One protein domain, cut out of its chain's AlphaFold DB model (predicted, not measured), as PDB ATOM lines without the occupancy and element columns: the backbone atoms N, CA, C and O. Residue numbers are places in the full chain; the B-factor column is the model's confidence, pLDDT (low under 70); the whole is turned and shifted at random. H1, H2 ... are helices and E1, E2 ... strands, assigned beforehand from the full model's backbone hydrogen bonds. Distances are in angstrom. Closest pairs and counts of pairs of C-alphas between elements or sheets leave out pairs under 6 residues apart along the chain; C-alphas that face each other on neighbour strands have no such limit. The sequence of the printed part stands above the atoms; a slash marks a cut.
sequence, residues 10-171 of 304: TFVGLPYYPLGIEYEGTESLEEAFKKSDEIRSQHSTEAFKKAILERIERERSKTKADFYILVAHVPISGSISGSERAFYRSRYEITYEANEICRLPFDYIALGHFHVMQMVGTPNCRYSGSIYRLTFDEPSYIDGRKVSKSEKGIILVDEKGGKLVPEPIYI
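What this domain is: This is residues 10 to 171 of the 304 residues of an uncharacterized protein of Nitrososphaeria archaeon (UniProt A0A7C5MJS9). A strongly twisted wall of five strands, E1 E2 E3 E5 E4, has the long helix H2 packed by residues 52 to 60 over one face along the E1 edge, while the small hairpin of E6 and E7 partly covers the opposite face near E3 and E5, as a two-stranded second sheet. Low-confidence helix H1 lies well away from the sheet toward one end of the flat whole, and a long loop, residues 128 to 152, reaches toward the other. The printed part has 162 residues with four named helices and seven named strands, in the order E1 H1 H2 E2 H3 H4 E3 E4 E5 E6 E7; the large sheet is mixed, the small one antiparallel. The class is mixed, helices and strands, with under half of the residues in named elements. The whole is only just compact, close to loose, with a radius of gyration of the C-alphas of 17.8 A and spans of 53 by 45 by 23 A.

How they stand to each other: The large sheet runs E1 (residues 10 to 14), E2 (67 to 73), E3 (108 to 112), E5 (122 to 127), E4 (118 to 120), with E1 and E4 as edge strands. E1 and E2 are parallel at 21 degrees, with N 12 and O 69 at 2.8 A, within hydrogen-bond range. E2 and E3 are parallel at 15 degrees, with N 110 and O 70 at 2.8 A. E3 and E5 are parallel at 27 degrees, with N 109 and O 124 at 2.8 A. E5 and E4 form an antiparallel hairpin at 130 degrees, with N 120 and O 125 at 3.0 A. H2 (residues 42 to 61) is on one face of this sheet, two layers, at a height over the sheet of 9.9 A; it lies over E1 and runs along the strands, at 14 degrees to E1 on the local plane. The closest C-alphas of H2 and E1 are those of Arg 60 and Val 12, 6.3 A apart. H1 (residues 29 to 38) is not on the sheet and touches no helix. H4 (residues 98 to 101) only grazes the sheet; the closest C-alphas of H4 and E4 are those of Ala 98 and Val 120, 6.7 A apart. H3 (residues 85 to 88) is not on the sheet. Two strand-helix-strand units, parallel neighbour strands with helices between them along the chain, are E1, H1 H2, E2 and E2, H3 H4, E3, both with right-handed crossovers. E6 (residues 153 to 159) and E7 (164 to 170) form a hairpin, antiparallel at 154 degrees, with N 167 and O 156 at 2.8 A. This small sheet and the large one make a sandwich, two sheets face to face, their best planes 22 degrees apart; the closest C-alphas of E5 and E7 are those of Asn 124 and Pro 166, 6.7 A apart. Every O i to N i+4 pair is within hydrogen-bond range in H2, against 3 of 6 in H1; H3 and H4 are too short for such a pair.

Where its parts are: E1 begins at C-alpha 10 (24.989, 2.042, 53.941). H2 is 29.2 A long and ends at C-alpha 61 (14.793, 4.035, 55.617); H1 is 14.9 A long. E2 measures 19.8 A, E6 19.3 A and E7 18.9 A. E7 ends at C-alpha 170 (40.241, -4.520, 33.747).

The domain as a whole: The C-alphas farthest apart, of Thr 26 and Gly 144, are 56.0 A apart. The printed part has no cut. The long links are E1 to H1, E2 to H3 and E5 to E6. The mean pLDDT of the printed part is 81.0; residues 17 to 44, 83 and 85 to 92 are under 70.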
ATOM      1  N   THR A  10      25.795   3.213  53.575       95.56
ATOM      2  CA  THR A  10      24.989   2.042  53.941       95.56
ATOM      3  C   THR A  10      24.754   1.133  52.737       95.56
ATOM      4  O   THR A  10      24.505   1.592  51.624       95.56
ATOM      5  N   PHE A  11      24.771  -0.174  52.993       95.19
ATOM      6  CA  PHE A  11      24.404  -1.204  52.030       95.19
ATOM      7  C   PHE A  11      23.022  -1.774  52.349       95.19
ATOM      8  O   PHE A  11      22.736  -2.103  53.500       95.19
ATOM      9  N   VAL A  12      22.197  -1.945  51.320       95.06
ATOM     10  CA  VAL A  12      20.932  -2.679  51.393       95.06
ATOM     11  C   VAL A  12      21.064  -3.920  50.524       95.06
ATOM     12  O   VAL A  12      21.402  -3.821  49.348       95.06
ATOM     13  N   GLY A  13      20.854  -5.096  51.112       90.94
ATOM     14  CA  GLY A  13      21.003  -6.374  50.421       90.94
ATOM     15  C   GLY A  13      19.680  -6.901  49.870       90.94
ATOM     16  O   GLY A  13      18.686  -6.962  50.592       90.94
ATOM     17  N   LEU A  14      19.701  -7.354  48.618       84.94
ATOM     18  CA  LEU A  14      18.687  -8.206  48.009       84.94
ATOM     19  C   LEU A  14      19.316  -9.579  47.712       84.94
ATOM     20  O   LEU A  14      20.061  -9.707  46.732       84.94
ATOM     21  N   PRO A  15      19.071 -10.599  48.555       70.56
ATOM     22  CA  PRO A  15      19.609 -11.928  48.306       70.56
ATOM     23  C   PRO A  15      18.961 -12.560  47.067       70.56
ATOM     24  O   PRO A  15      17.858 -12.192  46.660       70.56
ATOM     25  N   TYR A  16      19.668 -13.519  46.474       71.88
ATOM     26  CA  TYR A  16      19.150 -14.321  45.373       71.88
ATOM     27  C   TYR A  16      18.064 -15.277  45.880       71.88
ATOM     28  O   TYR A  16      18.295 -16.026  46.829       71.88
ATOM     29  N   TYR A  17      16.907 -15.266  45.220       67.25
ATOM     30  CA  TYR A  17      15.794 -16.172  45.499       67.25
ATOM     31  C   TYR A  17      15.562 -17.076  44.285       67.25
ATOM     32  O   TYR A  17      14.884 -16.658  43.342       67.25
ATOM     33  N   PRO A  18      16.113 -18.302  44.264       60.22
ATOM     34  CA  PRO A  18      15.700 -19.276  43.266       60.22
ATOM     35  C   PRO A  18      14.232 -19.642  43.529       60.22
ATOM     36  O   PRO A  18      13.832 -19.859  44.675       60.22
ATOM     37  N   LEU A  19      13.418 -19.722  42.477       53.50
ATOM     38  CA  LEU A  19      12.067 -20.269  42.581       53.50
ATOM     39  C   LEU A  19      12.199 -21.735  43.017       53.50
ATOM     40  O   LEU A  19      12.649 -22.582  42.247       53.50
ATOM     41  N   GLY A  20      11.852 -22.003  44.277       47.50
ATOM     42  CA  GLY A  20      12.005 -23.310  44.919       47.50
ATOM     43  C   GLY A  20      12.697 -23.287  46.284       47.50
ATOM     44  O   GLY A  20      12.733 -24.328  46.929       47.50
ATOM     45  N   ILE A  21      13.214 -22.141  46.748       39.88
ATOM     46  CA  ILE A  21      13.657 -21.977  48.142       39.88
ATOM     47  C   ILE A  21      12.652 -21.100  48.894       39.88
ATOM     48  O   ILE A  21      12.269 -20.021  48.443       39.88
ATOM     49  N   GLU A  22      12.204 -21.646  50.020       39.25
ATOM     50  CA  GLU A  22      11.173 -21.159  50.927       39.25
ATOM     51  C   GLU A  22      11.374 -19.689  51.336       39.25
ATOM     52  O   GLU A  22      12.471 -19.248  51.685       39.25
ATOM     53  N   TYR A  23      10.280 -18.926  51.355       36.84
ATOM     54  CA  TYR A  23      10.164 -17.799  52.274       36.84
ATOM     55  C   TYR A  23      10.006 -18.424  53.665       36.84
ATOM     56  O   TYR A  23       9.035 -19.149  53.873       36.84
ATOM     57  N   GLU A  24      10.955 -18.214  54.584       36.19
ATOM     58  CA  GLU A  24      10.878 -18.742  55.955       36.19
ATOM     59  C   GLU A  24       9.641 -18.182  56.677       36.19
ATOM     60  O   GLU A  24       9.643 -17.112  57.285       36.19
ATOM     61  N   GLY A  25       8.559 -18.940  56.571       38.88
ATOM     62  CA  GLY A  25       7.329 -18.830  57.327       38.88
ATOM     63  C   GLY A  25       6.823 -20.248  57.524       38.88
ATOM     64  O   GLY A  25       6.028 -20.723  56.728       38.88
ATOM     65  N   THR A  26       7.390 -20.923  58.528       40.34
ATOM     66  CA  THR A  26       6.911 -22.151  59.191       40.34
ATOM     67  C   THR A  26       5.837 -22.953  58.444       40.34
ATOM     68  O   THR A  26       4.657 -22.753  58.706       40.34
ATOM     69  N   GLU A  27       6.222 -23.896  57.586       39.62
ATOM     70  CA  GLU A  27       5.383 -25.035  57.179       39.62
ATOM     71  C   GLU A  27       6.269 -26.090  56.495       39.62
ATOM     72  O   GLU A  27       7.280 -25.759  55.884       39.62
ATOM     73  N   SER A  28       5.955 -27.371  56.691       43.09
ATOM     74  CA  SER A  28       6.838 -28.490  56.344       43.09
ATOM     75  C   SER A  28       7.079 -28.633  54.830       43.09
ATOM     76  O   SER A  28       6.163 -28.463  54.026       43.09
ATOM     77  N   LEU A  29       8.315 -28.996  54.455       39.09
ATOM     78  CA  LEU A  29       8.821 -29.127  53.075       39.09
ATOM     79  C   LEU A  29       7.857 -29.845  52.102       39.09
ATOM     80  O   LEU A  29       7.762 -29.463  50.939       39.09
ATOM     81  N   GLU A  30       7.106 -30.856  52.548       40.31
ATOM     82  CA  GLU A  30       6.163 -31.605  51.697       40.31
ATOM     83  C   GLU A  30       4.867 -30.838  51.361       40.31
ATOM     84  O   GLU A  30       4.325 -30.995  50.263       40.31
ATOM     85  N   GLU A  31       4.380 -29.969  52.250       44.03
ATOM     86  CA  GLU A  31       3.239 -29.082  51.970       44.03
ATOM     87  C   GLU A  31       3.659 -27.889  51.097       44.03
ATOM     88  O   GLU A  31       2.899 -27.452  50.226       44.03
ATOM     89  N   ALA A  32       4.905 -27.426  51.247       42.81
ATOM     90  CA  ALA A  32       5.504 -26.388  50.411       42.81
ATOM     91  C   ALA A  32       5.666 -26.837  48.945       42.81
ATOM     92  O   ALA A  32       5.381 -26.060  48.027       42.81
ATOM     93  N   PHE A  33       6.020 -28.108  48.698       38.75
ATOM     94  CA  PHE A  33       6.050 -28.665  47.340       38.75
ATOM     95  C   PHE A  33       4.665 -28.668  46.678       38.75
ATOM     96  O   PHE A  33       4.558 -28.276  45.514       38.75
ATOM     97  N   LYS A  34       3.592 -29.006  47.411       41.28
ATOM     98  CA  LYS A  34       2.213 -28.933  46.887       41.28
ATOM     99  C   LYS A  34       1.766 -27.496  46.583       41.28
ATOM    100  O   LYS A  34       1.136 -27.274  45.553       41.28
ATOM    101  N   LYS A  35       2.148 -26.512  47.408       42.78
ATOM    102  CA  LYS A  35       1.878 -25.079  47.156       42.78
ATOM    103  C   LYS A  35       2.698 -24.500  45.992       42.78
ATOM    104  O   LYS A  35       2.251 -23.557  45.341       42.78
ATOM    105  N   SER A  36       3.873 -25.056  45.681       44.28
ATOM    106  CA  SER A  36       4.734 -24.569  44.587       44.28
ATOM    107  C   SER A  36       4.109 -24.725  43.190       44.28
ATOM    108  O   SER A  36       4.354 -23.898  42.307       44.28
ATOM    109  N   ASP A  37       3.236 -25.720  43.001       42.62
ATOM    110  CA  ASP A  37       2.459 -25.878  41.768       42.62
ATOM    111  C   ASP A  37       1.313 -24.846  41.661       42.62
ATOM    112  O   ASP A  37       0.974 -24.437  40.549       42.62
ATOM    113  N   GLU A  38       0.776 -24.351  42.786       42.00
ATOM    114  CA  GLU A  38      -0.259 -23.298  42.837       42.00
ATOM    115  C   GLU A  38       0.314 -21.874  42.695       42.00
ATOM    116  O   GLU A  38      -0.344 -20.985  42.149       42.00
ATOM    117  N   ILE A  39       1.578 -21.652  43.074       48.06
ATOM    118  CA  ILE A  39       2.297 -20.372  42.894       48.06
ATOM    119  C   ILE A  39       2.566 -20.061  41.401       48.06
ATOM    120  O   ILE A  39       3.037 -18.982  41.061       48.06
ATOM    121  N   ARG A  40       2.184 -20.929  40.454       50.34
ATOM    122  CA  ARG A  40       2.418 -20.772  39.002       50.34
ATOM    123  C   ARG A  40       1.640 -19.658  38.278       50.34
ATOM    124  O   ARG A  40       1.737 -19.571  37.052       50.34
ATOM    125  N   SER A  41       0.890 -18.797  38.965       53.31
ATOM    126  CA  SER A  41       0.224 -17.654  38.318       53.31
ATOM    127  C   SER A  41       1.134 -16.417  38.260       53.31
ATOM    128  O   SER A  41       1.861 -16.128  39.202       53.31
ATOM    129  N   GLN A  42       1.069 -15.630  37.180       51.34
ATOM    130  CA  GLN A  42       1.787 -14.343  37.064       51.34
ATOM    131  C   GLN A  42       1.503 -13.393  38.247       51.34
ATOM    132  O   GLN A  42       2.361 -12.602  38.633       51.34
ATOM    133  N   HIS A  43       0.326 -13.519  38.871       51.41
ATOM    134  CA  HIS A  43      -0.065 -12.748  40.048       51.41
ATOM    135  C   HIS A  43       0.812 -13.011  41.283       51.41
ATOM    136  O   HIS A  43       1.007 -12.092  42.078       51.41
ATOM    137  N   SER A  44       1.381 -14.211  41.443       68.31
ATOM    138  CA  SER A  44       2.269 -14.525  42.574       68.31
ATOM    139  C   SER A  44       3.650 -13.876  42.423       68.31
ATOM    140  O   SER A  44       4.231 -13.413  43.403       68.31
ATOM    141  N   THR A  45       4.158 -13.789  41.187       74.19
ATOM    142  CA  THR A  45       5.485 -13.235  40.890       74.19
ATOM    143  C   THR A  45       5.499 -11.729  41.103       74.19
ATOM    144  O   THR A  45       6.390 -11.213  41.771       74.19
ATOM    145  N   GLU A  46       4.479 -11.023  40.618       78.94
ATOM    146  CA  GLU A  46       4.364  -9.573  40.808       78.94
ATOM    147  C   GLU A  46       4.148  -9.202  42.283       78.94
ATOM    148  O   GLU A  46       4.760  -8.259  42.785       78.94
ATOM    149  N   ALA A  47       3.350  -9.985  43.020       77.62
ATOM    150  CA  ALA A  47       3.196  -9.807  44.464       77.62
ATOM    151  C   ALA A  47       4.524 -10.023  45.213       77.62
ATOM    152  O   ALA A  47       4.870  -9.234  46.095       77.62
ATOM    153  N   PHE A  48       5.295 -11.046  44.830       80.75
ATOM    154  CA  PHE A  48       6.613 -11.307  45.404       80.75
ATOM    155  C   PHE A  48       7.595 -10.167  45.118       80.75
ATOM    156  O   PHE A  48       8.210  -9.637  46.044       80.75
ATOM    157  N   LYS A  49       7.704  -9.733  43.855       85.50
ATOM    158  CA  LYS A  49       8.536  -8.585  43.474       85.50
ATOM    159  C   LYS A  49       8.171  -7.350  44.291       85.50
ATOM    160  O   LYS A  49       9.057  -6.724  44.867       85.50
ATOM    161  N   LYS A  50       6.877  -7.041  44.410       85.50
ATOM    162  CA  LYS A  50       6.391  -5.914  45.212       85.50
ATOM    163  C   LYS A  50       6.817  -6.022  46.680       85.50
ATOM    164  O   LYS A  50       7.372  -5.063  47.211       85.50
ATOM    165  N   ALA A  51       6.626  -7.177  47.319       83.56
ATOM    166  CA  ALA A  51       7.017  -7.390  48.716       83.56
ATOM    167  C   ALA A  51       8.531  -7.213  48.939       83.56
ATOM    168  O   ALA A  51       8.966  -6.654  49.950       83.56
ATOM    169  N   ILE A  52       9.340  -7.655  47.973       86.38
ATOM    170  CA  ILE A  52      10.789  -7.461  47.976       86.38
ATOM    171  C   ILE A  52      11.156  -5.978  47.857       86.38
ATOM    172  O   ILE A  52      11.960  -5.488  48.651       86.38
ATOM    173  N   LEU A  53      10.550  -5.246  46.920       88.75
ATOM    174  CA  LEU A  53      10.798  -3.811  46.742       88.75
ATOM    175  C   LEU A  53      10.407  -3.008  47.995       88.75
ATOM    176  O   LEU A  53      11.164  -2.147  48.442       88.75
ATOM    177  N   GLU A  54       9.279  -3.340  48.625       87.44
ATOM    178  CA  GLU A  54       8.860  -2.737  49.897       87.44
ATOM    179  C   GLU A  54       9.847  -3.041  51.032       87.44
ATOM    180  O   GLU A  54      10.147  -2.172  51.853       87.44
ATOM    181  N   ARG A  55      10.394  -4.261  51.089       87.38
ATOM    182  CA  ARG A  55      11.445  -4.607  52.055       87.38
ATOM    183  C   ARG A  55      12.706  -3.776  51.828       87.38
ATOM    184  O   ARG A  55      13.228  -3.253  52.806       87.38
ATOM    185  N   ILE A  56      13.161  -3.628  50.585       90.56
ATOM    186  CA  ILE A  56      14.345  -2.822  50.241       90.56
ATOM    187  C   ILE A  56      14.175  -1.382  50.734       90.56
ATOM    188  O   ILE A  56      15.072  -0.847  51.383       90.56
ATOM    189  N   GLU A  57      13.009  -0.777  50.502       90.50
ATOM    190  CA  GLU A  57      12.738   0.594  50.942       90.50
ATOM    191  C   GLU A  57      12.652   0.716  52.474       90.50
ATOM    192  O   GLU A  57      13.196   1.651  53.073       90.50
ATOM    193  N   ARG A  58      12.039  -0.269  53.147       88.81
ATOM    194  CA  ARG A  58      12.046  -0.343  54.617       88.81
ATOM    195  C   ARG A  58      13.458  -0.461  55.181       88.81
ATOM    196  O   ARG A  58      13.765   0.216  56.150       88.81
ATOM    197  N   GLU A  59      14.325  -1.289  54.606       89.25
ATOM    198  CA  GLU A  59      15.716  -1.391  55.069       89.25
ATOM    199  C   GLU A  59      16.497  -0.095  54.819       89.25
ATOM    200  O   GLU A  59      17.212   0.368  55.708       89.25
ATOM    201  N   ARG A  60      16.313   0.538  53.653       92.50
ATOM    202  CA  ARG A  60      16.947   1.822  53.314       92.50
ATOM    203  C   ARG A  60      16.599   2.906  54.339       92.50
ATOM    204  O   ARG A  60      17.487   3.585  54.844       92.50
ATOM    205  N   SER A  61      15.319   3.017  54.694       91.00
ATOM    206  CA  SER A  61      14.793   4.035  55.617       91.00
ATOM    207  C   SER A  61      15.187   3.856  57.090       91.00
ATOM    208  O   SER A  61      15.092   4.814  57.856       91.00
ATOM    209  N   LYS A  62      15.677   2.679  57.509       91.12
ATOM    210  CA  LYS A  62      16.135   2.447  58.896       91.12
ATOM    211  C   LYS A  62      17.404   3.205  59.259       91.12
ATOM    212  O   LYS A  62      17.698   3.374  60.441       91.12
ATOM    213  N   THR A  63      18.189   3.611  58.267       89.75
ATOM    214  CA  THR A  63      19.480   4.259  58.492       89.75
ATOM    215  C   THR A  63      19.534   5.575  57.748       89.75
ATOM    216  O   THR A  63      19.026   5.690  56.633       89.75
ATOM    217  N   LYS A  64      20.169   6.572  58.359       93.12
ATOM    218  CA  LYS A  64      20.526   7.817  57.688       93.12
ATOM    219  C   LYS A  64      21.975   7.700  57.231       93.12
ATOM    220  O   LYS A  64      22.848   7.508  58.074       93.12
ATOM    221  N   ALA A  65      22.196   7.783  55.928       94.00
ATOM    222  CA  ALA A  65      23.515   7.757  55.318       94.00
ATOM    223  C   ALA A  65      23.608   8.817  54.217       94.00
ATOM    224  O   ALA A  65      22.584   9.224  53.664       94.00
ATOM    225  N   ASP A  66      24.826   9.249  53.911       95.06
ATOM    226  CA  ASP A  66      25.104  10.173  52.812       95.06
ATOM    227  C   ASP A  66      24.993   9.456  51.458       95.06
ATOM    228  O   ASP A  66      24.491  10.037  50.501       95.06
ATOM    229  N   PHE A  67      25.378   8.171  51.405       96.62
ATOM    230  CA  PHE A  67      25.199   7.307  50.238       96.62
ATOM    231  C   PHE A  67      24.539   5.967  50.579       96.62
ATOM    232  O   PHE A  67      24.892   5.290  51.552       96.62
ATOM    233  N   TYR A  68      23.644   5.532  49.696       97.12
ATOM    234  CA  TYR A  68      22.976   4.239  49.746       97.12
ATOM    235  C   TYR A  68      23.390   3.368  48.563       97.12
ATOM    236  O   TYR A  68      23.232   3.746  47.400       97.12
ATOM    237  N   ILE A  69      23.856   2.156  48.861       97.31
ATOM    238  CA  ILE A  69      24.244   1.163  47.858       97.31
ATOM    239  C   ILE A  69      23.305  -0.040  47.936       97.31
ATOM    240  O   ILE A  69      23.216  -0.695  48.974       97.31
ATOM    241  N   LEU A  70      22.635  -0.366  46.833       97.25
ATOM    242  CA  LEU A  70      21.900  -1.624  46.706       97.25
ATOM    243  C   LEU A  70      22.860  -2.712  46.229       97.25
ATOM    244  O   LEU A  70      23.540  -2.538  45.222       97.25
ATOM    245  N   VAL A  71      22.893  -3.842  46.925       96.75
ATOM    246  CA  VAL A  71      23.620  -5.043  46.504       96.75
ATOM    247  C   VAL A  71      22.590  -6.110  46.189       96.75
ATOM    248  O   VAL A  71      21.900  -6.575  47.092       96.75
ATOM    249  N   ALA A  72      22.462  -6.486  44.922       93.69
ATOM    250  CA  ALA A  72      21.422  -7.402  44.475       93.69
ATOM    251  C   ALA A  72      22.002  -8.521  43.618       93.69
ATOM    252  O   ALA A  72      22.728  -8.264  42.662       93.69
ATOM    253  N   HIS A  73      21.656  -9.768  43.929       91.75
ATOM    254  CA  HIS A  73      22.010 -10.914  43.099       91.75
ATOM    255  C   HIS A  73      20.754 -11.426  42.395       91.75
ATOM    256  O   HIS A  73      20.084 -12.324  42.897       91.75
ATOM    257  N   VAL A  74      20.391 -10.817  41.267       89.38
ATOM    258  CA  VAL A  74      19.133 -11.096  40.557       89.38
ATOM    259  C   VAL A  74      19.322 -10.977  39.047       89.38
ATOM    260  O   VAL A  74      20.135 -10.162  38.617       89.38
ATOM    261  N   PRO A  75      18.562 -11.724  38.230       89.88
ATOM    262  CA  PRO A  75      18.542 -11.510  36.792       89.88
ATOM    263  C   PRO A  75      17.716 -10.271  36.421       89.88
ATOM    264  O   PRO A  75      16.556 -10.126  36.813       89.88
ATOM    265  N   ILE A  76      18.309  -9.399  35.601       91.56
ATOM    266  CA  ILE A  76      17.625  -8.268  34.958       91.56
ATOM    267  C   ILE A  76      17.393  -8.562  33.471       91.56
ATOM    268  O   ILE A  76      18.333  -8.888  32.737       91.56
ATOM    269  N   SER A  77      16.155  -8.383  33.020       89.25
ATOM    270  CA  SER A  77      15.722  -8.529  31.629       89.25
ATOM    271  C   SER A  77      16.582  -7.693  30.671       89.25
ATOM    272  O   SER A  77      16.971  -6.562  30.969       89.25
ATOM    273  N   GLY A  78      16.918  -8.266  29.513       84.88
ATOM    274  CA  GLY A  78      17.748  -7.615  28.491       84.88
ATOM    275  C   GLY A  78      19.257  -7.586  28.775       84.88
ATOM    276  O   GLY A  78      20.013  -7.086  27.941       84.88
ATOM    277  N   SER A  79      19.716  -8.140  29.900       89.88
ATOM    278  CA  SER A  79      21.149  -8.241  30.203       89.88
ATOM    279  C   SER A  79      21.865  -9.250  29.299       89.88
ATOM    280  O   SER A  79      21.299 -10.235  28.817       89.88
ATOM    281  N   ILE A  80      23.154  -9.015  29.075       87.19
ATOM    282  CA  ILE A  80      24.043  -9.906  28.337       87.19
ATOM    283  C   ILE A  80      24.394 -11.087  29.237       87.19
ATOM    284  O   ILE A  80      25.078 -10.922  30.242       87.19
ATOM    285  N   SER A  81      23.955 -12.274  28.839       81.38
ATOM    286  CA  SER A  81      24.286 -13.526  29.514       81.38
ATOM    287  C   SER A  81      25.500 -14.216  28.884       81.38
ATOM    288  O   SER A  81      25.632 -14.246  27.652       81.38
ATOM    289  N   GLY A  82      26.351 -14.778  29.740       75.12
ATOM    290  CA  GLY A  82      27.479 -15.650  29.427       75.12
ATOM    291  C   GLY A  82      27.149 -17.130  29.659       75.12
ATOM    292  O   GLY A  82      26.172 -17.660  29.121       75.12
ATOM    293  N   SER A  83      27.973 -17.805  30.460       69.62
ATOM    294  CA  SER A  83      27.862 -19.240  30.788       69.62
ATOM    295  C   SER A  83      26.563 -19.642  31.508       69.62
ATOM    296  O   SER A  83      26.119 -20.784  31.443       69.62
ATOM    297  N   GLU A  84      25.925 -18.690  32.176       70.31
ATOM    298  CA  GLU A  84      24.704 -18.830  32.965       70.31
ATOM    299  C   GLU A  84      23.438 -18.977  32.105       70.31
ATOM    300  O   GLU A  84      22.363 -19.276  32.622       70.31
ATOM    301  N   ARG A  85      23.549 -18.863  30.770       65.62
ATOM    302  CA  ARG A  85      22.441 -19.089  29.817       65.62
ATOM    303  C   ARG A  85      21.714 -20.417  29.998       65.62
ATOM    304  O   ARG A  85      20.544 -20.509  29.628       65.62
ATOM    305  N   ALA A  86      22.397 -21.440  30.508       58.06
ATOM    306  CA  ALA A  86      21.782 -22.730  30.800       58.06
ATOM    307  C   ALA A  86      20.736 -22.633  31.929       58.06
ATOM    308  O   ALA A  86      19.718 -23.318  31.863       58.06
ATOM    309  N   PHE A  87      20.952 -21.748  32.906       54.09
ATOM    310  CA  PHE A  87      20.076 -21.540  34.063       54.09
ATOM    311  C   PHE A  87      18.998 -20.484  33.786       54.09
ATOM    312  O   PHE A  87      17.826 -20.737  34.045       54.09
ATOM    313  N   TYR A  88      19.350 -19.386  33.109       52.41
ATOM    314  CA  TYR A  88      18.425 -18.289  32.778       52.41
ATOM    315  C   TYR A  88      17.226 -18.710  31.897       52.41
ATOM    316  O   TYR A  88      16.183 -18.064  31.881       52.41
ATOM    317  N   ARG A  89      17.345 -19.801  31.124       51.09
ATOM    318  CA  ARG A  89      16.237 -20.327  30.293       51.09
ATOM    319  C   ARG A  89      15.269 -21.227  31.056       51.09
ATOM    320  O   ARG A  89      14.289 -21.698  30.477       51.09
ATOM    321  N   SER A  90      15.562 -21.506  32.316       50.81
ATOM    322  CA  SER A  90      14.721 -22.333  33.160       50.81
ATOM    323  C   SER A  90      13.658 -21.471  33.846       50.81
ATOM    324  O   SER A  90      13.883 -20.304  34.150       50.81
ATOM    325  N   ARG A  91      12.467 -22.027  34.092       56.97
ATOM    326  CA  ARG A  91      11.349 -21.334  34.767       56.97
ATOM    327  C   ARG A  91      11.605 -21.104  36.269       56.97
ATOM    328  O   ARG A  91      10.646 -20.991  37.025       56.97
ATOM    329  N   TYR A  92      12.866 -21.117  36.702       64.69
ATOM    330  CA  TYR A  92      13.266 -21.199  38.105       64.69
ATOM    331  C   TYR A  92      13.809 -19.878  38.674       64.69
ATOM    332  O   TYR A  92      14.263 -19.855  39.813       64.69
ATOM    333  N   GLU A  93      13.743 -18.766  37.937       75.12
ATOM    334  CA  GLU A  93      14.247 -17.470  38.411       75.12
ATOM    335  C   GLU A  93      13.232 -16.342  38.216       75.12
ATOM    336  O   GLU A  93      12.565 -16.242  37.182       75.12
ATOM    337  N   ILE A  94      13.139 -15.454  39.209       80.19
ATOM    338  CA  ILE A  94      12.362 -14.219  39.098       80.19
ATOM    339  C   ILE A  94      13.219 -13.189  38.375       80.19
ATOM    340  O   ILE A  94      14.197 -12.681  38.919       80.19
ATOM    341  N   THR A  95      12.835 -12.883  37.138       85.12
ATOM    342  CA  THR A  95      13.481 -11.841  36.336       85.12
ATOM    343  C   THR A  95      12.815 -10.496  36.586       85.12
ATOM    344  O   THR A  95      11.590 -10.371  36.501       85.12
ATOM    345  N   TYR A  96      13.630  -9.484  36.873       89.25
ATOM    346  CA  TYR A  96      13.183  -8.104  37.034       89.25
ATOM    347  C   TYR A  96      13.433  -7.313  35.751       89.25
ATOM    348  O   TYR A  96      14.423  -7.516  35.052       89.25
ATOM    349  N   GLU A  97      12.564  -6.366  35.450       92.06
ATOM    350  CA  GLU A  97      12.809  -5.351  34.440       92.06
ATOM    351  C   GLU A  97      13.786  -4.300  34.978       92.06
ATOM    352  O   GLU A  97      13.799  -3.975  36.168       92.06
ATOM    353  N   ALA A  98      14.594  -3.705  34.095       92.50
ATOM    354  CA  ALA A  98      15.596  -2.717  34.507       92.50
ATOM    355  C   ALA A  98      14.978  -1.531  35.271       92.50
ATOM    356  O   ALA A  98      15.603  -0.985  36.177       92.50
ATOM    357  N   ASN A  99      13.737  -1.154  34.953       92.19
ATOM    358  CA  ASN A  99      13.032  -0.067  35.635       92.19
ATOM    359  C   ASN A  99      12.590  -0.414  37.064       92.19
ATOM    360  O   ASN A  99      12.377   0.510  37.843       92.19
ATOM    361  N   GLU A 100      12.454  -1.697  37.410       92.56
ATOM    362  CA  GLU A 100      12.035  -2.138  38.750       92.56
ATOM    363  C   GLU A 100      13.176  -2.019  39.769       92.56
ATOM    364  O   GLU A 100      12.931  -1.736  40.937       92.56
ATOM    365  N   ILE A 101      14.422  -2.210  39.319       93.50
ATOM    366  CA  ILE A 101      15.610  -2.226  40.185       93.50
ATOM    367  C   ILE A 101      16.524  -1.029  39.916       93.50
ATOM    368  O   ILE A 101      16.820  -0.266  40.831       93.50
ATOM    369  N   CYS A 102      16.947  -0.803  38.668       94.12
ATOM    370  CA  CYS A 102      17.979   0.194  38.352       94.12
ATOM    371  C   CYS A 102      17.518   1.657  38.486       94.12
ATOM    372  O   CYS A 102      18.335   2.567  38.369       94.12
ATOM    373  N   ARG A 103      16.220   1.905  38.716       93.69
ATOM    374  CA  ARG A 103      15.661   3.247  38.973       93.69
ATOM    375  C   ARG A 103      15.301   3.499  40.438       93.69
ATOM    376  O   ARG A 103      14.753   4.555  40.744       93.69
ATOM    377  N   LEU A 104      15.588   2.551  41.330       94.25
ATOM    378  CA  LEU A 104      15.414   2.760  42.763       94.25
ATOM    379  C   LEU A 104      16.336   3.896  43.255       94.25
ATOM    380  O   LEU A 104      17.394   4.113  42.660       94.25
ATOM    381  N   PRO A 105      15.960   4.621  44.327       93.88
ATOM    382  CA  PRO A 105      16.686   5.792  44.825       93.88
ATOM    383  C   PRO A 105      17.950   5.395  45.611       93.88
ATOM    384  O   PRO A 105      18.077   5.668  46.804       93.88
ATOM    385  N   PHE A 106      18.869   4.719  44.924       96.38
ATOM    386  CA  PHE A 106      20.197   4.345  45.396       96.38
ATOM    387  C   PHE A 106      21.253   5.066  44.566       96.38
ATOM    388  O   PHE A 106      21.125   5.196  43.346       96.38
ATOM    389  N   ASP A 107      22.327   5.490  45.221       97.19
ATOM    390  CA  ASP A 107      23.445   6.172  44.573       97.19
ATOM    391  C   ASP A 107      24.221   5.214  43.667       97.19
ATOM    392  O   ASP A 107      24.658   5.588  42.579       97.19
ATOM    393  N   TYR A 108      24.312   3.944  44.067       97.75
ATOM    394  CA  TYR A 108      24.892   2.873  43.266       97.75
ATOM    395  C   TYR A 108      24.160   1.545  43.478       97.75
ATOM    396  O   TYR A 108      23.702   1.232  44.576       97.75
ATOM    397  N   ILE A 109      24.061   0.750  42.415       97.62
ATOM    398  CA  ILE A 109      23.413  -0.559  42.411       97.62
ATOM    399  C   ILE A 109      24.422  -1.589  41.896       97.62
ATOM    400  O   ILE A 109      24.715  -1.676  40.699       97.62
ATOM    401  N   ALA A 110      24.958  -2.364  42.834       97.38
ATOM    402  CA  ALA A 110      25.879  -3.462  42.600       97.38
ATOM    403  C   ALA A 110      25.086  -4.740  42.303       97.38
ATOM    404  O   ALA A 110      24.563  -5.387  43.214       97.38
ATOM    405  N   LEU A 111      24.998  -5.101  41.025       95.69
ATOM    406  CA  LEU A 111      24.370  -6.338  40.590       95.69
ATOM    407  C   LEU A 111      25.385  -7.491  40.552       95.69
ATOM    408  O   LEU A 111      26.524  -7.342  40.101       95.69
ATOM    409  N   GLY A 112      24.941  -8.668  40.971       92.31
ATOM    410  CA  GLY A 112      25.556  -9.966  40.696       92.31
ATOM    411  C   GLY A 112      24.542 -10.878  40.011       92.31
ATOM    412  O   GLY A 112      23.356 -10.569  40.065       92.31
ATOM    413  N   HIS A 113      25.019 -11.948  39.364       90.50
ATOM    414  CA  HIS A 113      24.280 -13.050  38.708       90.50
ATOM    415  C   HIS A 113      24.860 -13.331  37.317       90.50
ATOM    416  O   HIS A 113      25.347 -14.429  37.062       90.50
ATOM    417  N   PHE A 114      24.904 -12.323  36.440       90.06
ATOM    418  CA  PHE A 114      25.529 -12.474  35.125       90.06
ATOM    419  C   PHE A 114      27.050 -12.349  35.203       90.06
ATOM    420  O   PHE A 114      27.590 -11.512  35.930       90.06
ATOM    421  N   HIS A 115      27.754 -13.173  34.427       91.50
ATOM    422  CA  HIS A 115      29.219 -13.255  34.451       91.50
ATOM    423  C   HIS A 115      29.900 -12.246  33.514       91.50
ATOM    424  O   HIS A 115      31.114 -12.018  33.604       91.50
ATOM    425  N   VAL A 116      29.115 -11.583  32.664       90.94
ATOM    426  CA  VAL A 116      29.556 -10.477  31.813       90.94
ATOM    427  C   VAL A 116      29.447  -9.155  32.568       90.94
ATOM    428  O   VAL A 116      28.360  -8.758  32.997       90.94
ATOM    429  N   MET A 117      30.573  -8.447  32.671       93.06
ATOM    430  CA  MET A 117      30.621  -7.085  33.197       93.06
ATOM    431  C   MET A 117      29.856  -6.138  32.267       93.06
ATOM    432  O   MET A 117      30.158  -6.049  31.075       93.06
ATOM    433  N   GLN A 118      28.858  -5.427  32.794       93.69
ATOM    434  CA  GLN A 118      27.986  -4.584  31.972       93.69
ATOM    435  C   GLN A 118      27.229  -3.525  32.777       93.69
ATOM    436  O   GLN A 118      27.073  -3.618  33.993       93.69
ATOM    437  N   MET A 119      26.730  -2.526  32.054       95.00
ATOM    438  CA  MET A 119      25.788  -1.517  32.537       95.00
ATOM    439  C   MET A 119      24.363  -1.911  32.176       95.00
ATOM    440  O   MET A 119      24.132  -2.404  31.072       95.00
ATOM    441  N   VAL A 120      23.417  -1.651  33.077       94.44
ATOM    442  CA  VAL A 120      22.018  -2.051  32.911       94.44
ATOM    443  C   VAL A 120      21.111  -0.878  33.233       94.44
ATOM    444  O   VAL A 120      21.104  -0.407  34.358       94.44
ATOM    445  N   GLY A 121      20.330  -0.400  32.267       92.69
ATOM    446  CA  GLY A 121      19.372   0.693  32.474       92.69
ATOM    447  C   GLY A 121      20.015   2.067  32.724       92.69
ATOM    448  O   GLY A 121      19.845   2.969  31.909       92.69
ATOM    449  N   THR A 122      20.748   2.233  33.825       93.56
ATOM    450  CA  THR A 122      21.370   3.485  34.281       93.56
ATOM    451  C   THR A 122      22.887   3.333  34.496       93.56
ATOM    452  O   THR A 122      23.375   2.230  34.754       93.56
ATOM    453  N   PRO A 123      23.675   4.428  34.436       93.81
ATOM    454  CA  PRO A 123      25.129   4.374  34.637       93.81
ATOM    455  C   PRO A 123      25.590   3.834  35.995       93.81
ATOM    456  O   PRO A 123      26.698   3.293  36.078       93.81
ATOM    457  N   ASN A 124      24.758   3.971  37.029       95.38
ATOM    458  CA  ASN A 124      25.032   3.537  38.396       95.38
ATOM    459  C   ASN A 124      24.525   2.115  38.706       95.38
ATOM    460  O   ASN A 124      24.685   1.667  39.833       95.38
ATOM    461  N   CYS A 125      23.948   1.404  37.732       97.06
ATOM    462  CA  CYS A 125      23.495   0.021  37.878       97.06
ATOM    463  C   CYS A 125      24.378  -0.905  37.030       97.06
ATOM    464  O   CYS A 125      24.403  -0.820  35.795       97.06
ATOM    465  N   ARG A 126      25.179  -1.750  37.689       97.00
ATOM    466  CA  ARG A 126      26.264  -2.508  37.041       97.00
ATOM    467  C   ARG A 126      26.290  -3.953  37.509       97.00
ATOM    468  O   ARG A 126      26.300  -4.192  38.710       97.00
ATOM    469  N   TYR A 127      26.440  -4.890  36.574       95.56
ATOM    470  CA  TYR A 127      27.020  -6.190  36.908       95.56
ATOM    471  C   TYR A 127      28.536  -6.076  36.868       95.56
ATOM    472  O   TYR A 127      29.097  -5.646  35.855       95.56
ATOM    473  N   SER A 128      29.202  -6.500  37.939       93.62
ATOM    474  CA  SER A 128      30.663  -6.629  37.949       93.62
ATOM    475  C   SER A 128      31.154  -7.793  37.087       93.62
ATOM    476  O   SER A 128      32.287  -7.769  36.619       93.62
ATOM    477  N   GLY A 129      30.295  -8.785  36.835       92.75
ATOM    478  CA  GLY A 129      30.687 -10.017  36.164       92.75
ATOM    479  C   GLY A 129      31.552 -10.914  37.051       92.75
ATOM    480  O   GLY A 129      31.808 -10.627  38.222       92.75
ATOM    481  N   SER A 130      32.003 -12.029  36.485       92.31
ATOM    482  CA  SER A 130      32.998 -12.882  37.130       92.31
ATOM    483  C   SER A 130      34.407 -12.303  36.950       92.31
ATOM    484  O   SER A 130      34.682 -11.577  35.997       92.31
ATOM    485  N   ILE A 131      35.335 -12.684  37.830       92.25
ATOM    486  CA  ILE A 131      36.755 -12.306  37.710       92.25
ATOM    487  C   ILE A 131      37.545 -13.218  36.756       92.25
ATOM    488  O   ILE A 131      38.639 -12.865  36.338       92.25
ATOM    489  N   TYR A 132      36.994 -14.374  36.378       90.12
ATOM    490  CA  TYR A 132      37.590 -15.315  35.423       90.12
ATOM    491  C   TYR A 132      36.561 -15.761  34.388       90.12
ATOM    492  O   TYR A 132      35.361 -15.804  34.663       90.12
ATOM    493  N   ARG A 133      37.029 -16.129  33.195       90.25
ATOM    494  CA  ARG A 133      36.193 -16.773  32.174       90.25
ATOM    495  C   ARG A 133      35.961 -18.222  32.569       90.25
ATOM    496  O   ARG A 133      36.923 -18.972  32.716       90.25
ATOM    497  N   LEU A 134      34.699 -18.595  32.756       87.00
ATOM    498  CA  LEU A 134      34.349 -19.930  33.251       87.00
ATOM    499  C   LEU A 134      34.132 -20.933  32.117       87.00
ATOM    500  O   LEU A 134      34.455 -22.110  32.262       87.00
ATOM    501  N   THR A 135      33.599 -20.482  30.977       89.25
ATOM    502  CA  THR A 135      33.313 -21.341  29.820       89.25
ATOM    503  C   THR A 135      33.660 -20.646  28.504       89.25
ATOM    504  O   THR A 135      33.805 -19.427  28.430       89.25
ATOM    505  N   PHE A 136      33.727 -21.429  27.425       91.19
ATOM    506  CA  PHE A 136      33.886 -20.924  26.055       91.19
ATOM    507  C   PHE A 136      32.664 -20.151  25.520       91.19
ATOM    508  O   PHE A 136      32.682 -19.746  24.359       91.19
ATOM    509  N   ASP A 137      31.622 -19.942  26.332       86.62
ATOM    510  CA  ASP A 137      30.529 -19.010  26.020       86.62
ATOM    511  C   ASP A 137      30.919 -17.554  26.326       86.62
ATOM    512  O   ASP A 137      30.257 -16.624  25.868       86.62
ATOM    513  N   GLU A 138      32.040 -17.354  27.028       89.19
ATOM    514  CA  GLU A 138      32.664 -16.056  27.293       89.19
ATOM    515  C   GLU A 138      34.079 -15.962  26.685       89.19
ATOM    516  O   GLU A 138      35.046 -15.667  27.399       89.19
ATOM    517  N   PRO A 139      34.259 -16.253  25.384       92.31
ATOM    518  CA  PRO A 139      35.584 -16.344  24.800       92.31
ATOM    519  C   PRO A 139      36.232 -14.969  24.700       92.31
ATOM    520  O   PRO A 139      35.579 -13.991  24.354       92.31
ATOM    521  N   SER A 140      37.537 -14.920  24.937       92.38
ATOM    522  CA  SER A 140      38.380 -13.732  24.751       92.38
ATOM    523  C   SER A 140      38.597 -13.452  23.270       92.38
ATOM    524  O   SER A 140      38.622 -12.295  22.852       92.38
ATOM    525  N   TYR A 141      38.703 -14.528  22.483       93.88
ATOM    526  CA  TYR A 141      38.921 -14.484  21.046       93.88
ATOM    527  C   TYR A 141      38.002 -15.452  20.308       93.88
ATOM    528  O   TYR A 141      37.811 -16.594  20.730       93.88
ATOM    529  N   ILE A 142      37.484 -15.008  19.166       95.06
ATOM    530  CA  ILE A 142      36.812 -15.861  18.185       95.06
ATOM    531  C   ILE A 142      37.518 -15.665  16.849       95.06
ATOM    532  O   ILE A 142      37.552 -14.547  16.335       95.06
ATOM    533  N   ASP A 143      38.090 -16.735  16.296       94.00
ATOM    534  CA  ASP A 143      38.776 -16.726  14.995       94.00
ATOM    535  C   ASP A 143      39.808 -15.589  14.856       94.00
ATOM    536  O   ASP A 143      39.839 -14.862  13.863       94.00
ATOM    537  N   GLY A 144      40.628 -15.393  15.891       91.19
ATOM    538  CA  GLY A 144      41.666 -14.358  15.944       91.19
ATOM    539  C   GLY A 144      41.170 -12.957  16.305       91.19
ATOM    540  O   GLY A 144      41.976 -12.035  16.407       91.19
ATOM    541  N   ARG A 145      39.865 -12.761  16.529       92.69
ATOM    542  CA  ARG A 145      39.284 -11.449  16.859       92.69
ATOM    543  C   ARG A 145      38.930 -11.351  18.334       92.69
ATOM    544  O   ARG A 145      38.221 -12.213  18.848       92.69
ATOM    545  N   LYS A 146      39.377 -10.279  18.993       90.75
ATOM    546  CA  LYS A 146      39.072 -10.005  20.404       90.75
ATOM    547  C   LYS A 146      37.575  -9.732  20.600       90.75
ATOM    548  O   LYS A 146      36.975  -8.971  19.842       90.75
ATOM    549  N   VAL A 147      36.984 -10.305  21.646       88.81
ATOM    550  CA  VAL A 147      35.582 -10.096  22.035       88.81
ATOM    551  C   VAL A 147      35.523  -9.156  23.239       88.81
ATOM    552  O   VAL A 147      35.738  -9.575  24.375       88.81
ATOM    553  N   SER A 148      35.197  -7.880  23.014       81.25
ATOM    554  CA  SER A 148      35.168  -6.848  24.072       81.25
ATOM    555  C   SER A 148      34.186  -7.154  25.208       81.25
ATOM    556  O   SER A 148      34.475  -6.898  26.370       81.25
ATOM    557  N   LYS A 149      33.049  -7.786  24.903       80.12
ATOM    558  CA  LYS A 149      32.032  -8.170  25.901       80.12
ATOM    559  C   LYS A 149      32.494  -9.261  26.881       80.12
ATOM    560  O   LYS A 149      31.757  -9.587  27.798       80.12
ATOM    561  N   SER A 150      33.674  -9.847  26.679       81.81
ATOM    562  CA  SER A 150      34.246 -10.896  27.538       81.81
ATOM    563  C   SER A 150      35.386 -10.389  28.429       81.81
ATOM    564  O   SER A 150      36.124 -11.189  29.019       81.81
ATOM    565  N   GLU A 151      35.605  -9.072  28.469       89.44
ATOM    566  CA  GLU A 151      36.603  -8.477  29.347       89.44
ATOM    567  C   GLU A 151      36.218  -8.705  30.809       89.44
ATOM    568  O   GLU A 151      35.049  -8.630  31.190       89.44
ATOM    569  N   LYS A 152      37.223  -9.045  31.613       93.00
ATOM    570  CA  LYS A 152      37.068  -9.347  33.032       93.00
ATOM    571  C   LYS A 152      37.686  -8.214  33.828       93.00
ATOM    572  O   LYS A 152      38.651  -7.587  33.387       93.00
ATOM    573  N   GLY A 153      37.102  -7.924  34.977       93.00
ATOM    574  CA  GLY A 153      37.460  -6.752  35.751       93.00
ATOM    575  C   GLY A 153      36.758  -6.718  37.090       93.00
ATOM    576  O   GLY A 153      35.995  -7.613  37.447       93.00
ATOM    577  N   ILE A 154      37.031  -5.646  37.810       94.69
ATOM    578  CA  ILE A 154      36.285  -5.225  38.989       94.69
ATOM    579  C   ILE A 154      35.732  -3.828  38.721       94.69
ATOM    580  O   ILE A 154      36.294  -3.083  37.921       94.69
ATOM    581  N   ILE A 155      34.641  -3.456  39.383       95.88
ATOM    582  CA  ILE A 155      34.139  -2.081  39.336       95.88
ATOM    583  C   ILE A 155      34.631  -1.363  40.586       95.88
ATOM    584  O   ILE A 155      34.222  -1.709  41.694       95.88
ATOM    585  N   LEU A 156      35.505  -0.377  40.405       95.50
ATOM    586  CA  LEU A 156      35.863   0.557  41.462       95.50
ATOM    587  C   LEU A 156      34.783   1.635  41.525       95.50
ATOM    588  O   LEU A 156      34.460   2.249  40.514       95.50
ATOM    589  N   VAL A 157      34.225   1.857  42.709       95.25
ATOM    590  CA  VAL A 157      33.255   2.926  42.945       95.25
ATOM    591  C   VAL A 157      33.920   3.945  43.853       95.25
ATOM    592  O   VAL A 157      34.134   3.670  45.031       95.25
ATOM    593  N   ASP A 158      34.268   5.095  43.287       93.88
ATOM    594  CA  ASP A 158      34.865   6.211  44.021       93.88
ATOM    595  C   ASP A 158      33.852   7.346  44.181       93.88
ATOM    596  O   ASP A 158      32.953   7.533  43.358       93.88
ATOM    597  N   GLU A 159      34.024   8.137  45.233       93.38
ATOM    598  CA  GLU A 159      33.300   9.389  45.398       93.38
ATOM    599  C   GLU A 159      33.986  10.502  44.590       93.38
ATOM    600  O   GLU A 159      35.187  10.737  44.730       93.38
ATOM    601  N   LYS A 160      33.233  11.188  43.721       91.06
ATOM    602  CA  LYS A 160      33.703  12.361  42.969       91.06
ATOM    603  C   LYS A 160      32.602  13.420  42.927       91.06
ATOM    604  O   LYS A 160      31.570  13.229  42.289       91.06
ATOM    605  N   GLY A 161      32.829  14.553  43.597       87.81
ATOM    606  CA  GLY A 161      31.897  15.687  43.597       87.81
ATOM    607  C   GLY A 161      30.537  15.367  44.229       87.81
ATOM    608  O   GLY A 161      29.507  15.747  43.671       87.81
ATOM    609  N   GLY A 162      30.532  14.630  45.346       89.25
ATOM    610  CA  GLY A 162      29.310  14.233  46.054       89.25
ATOM    611  C   GLY A 162      28.475  13.177  45.323       89.25
ATOM    612  O   GLY A 162      27.269  13.089  45.533       89.25
ATOM    613  N   LYS A 163      29.089  12.404  44.418       92.75
ATOM    614  CA  LYS A 163      28.449  11.299  43.692       92.75
ATOM    615  C   LYS A 163      29.350  10.078  43.672       92.75
ATOM    616  O   LYS A 163      30.567  10.212  43.562       92.75
ATOM    617  N   LEU A 164      28.741   8.898  43.678       95.25
ATOM    618  CA  LEU A 164      29.441   7.644  43.428       95.25
ATOM    619  C   LEU A 164      29.634   7.435  41.921       95.25
ATOM    620  O   LEU A 164      28.671   7.421  41.152       95.25
ATOM    621  N   VAL A 165      30.885   7.268  41.497       95.00
ATOM    622  CA  VAL A 165      31.276   7.091  40.097       95.00
ATOM    623  C   VAL A 165      31.877   5.695  39.910       95.00
ATOM    624  O   VAL A 165      32.965   5.432  40.425       95.00
ATOM    625  N   PRO A 166      31.187   4.787  39.192       95.94
ATOM    626  CA  PRO A 166      31.706   3.456  38.904       95.94
ATOM    627  C   PRO A 166      32.640   3.457  37.689       95.94
ATOM    628  O   PRO A 166      32.248   3.856  36.589       95.94
ATOM    629  N   GLU A 167      33.845   2.924  37.864       94.62
ATOM    630  CA  GLU A 167      34.874   2.798  36.832       94.62
ATOM    631  C   GLU A 167      35.380   1.346  36.760       94.62
ATOM    632  O   GLU A 167      35.751   0.762  37.783       94.62
ATOM    633  N   PRO A 168      35.383   0.713  35.571       94.25
ATOM    634  CA  PRO A 168      35.912  -0.634  35.426       94.25
ATOM    635  C   PRO A 168      37.441  -0.630  35.509       94.25
ATOM    636  O   PRO A 168      38.117   0.103  34.788       94.25
ATOM    637  N   ILE A 169      37.984  -1.513  36.337       95.00
ATOM    638  CA  ILE A 169      39.399  -1.879  36.351       95.00
ATOM    639  C   ILE A 169      39.511  -3.252  35.704       95.00
ATOM    640  O   ILE A 169      39.096  -4.262  36.278       95.00
ATOM    641  N   TYR A 170      40.058  -3.284  34.495       93.44
ATOM    642  CA  TYR A 170      40.241  -4.520  33.747       93.44
ATOM    643  C   TYR A 170      41.396  -5.336  34.316       93.44
ATOM    644  O   TYR A 170      42.468  -4.806  34.607       93.44
ATOM    645  N   ILE A 171      41.180  -6.643  34.426       92.44
ATOM    646  CA  ILE A 171      42.193  -7.595  34.869       92.44
ATOM    647  C   ILE A 171      42.552  -8.537  33.728       92.44
ATOM    648  O   ILE A 171      41.704  -8.992  32.954       92.44
TER     649      ILE A 171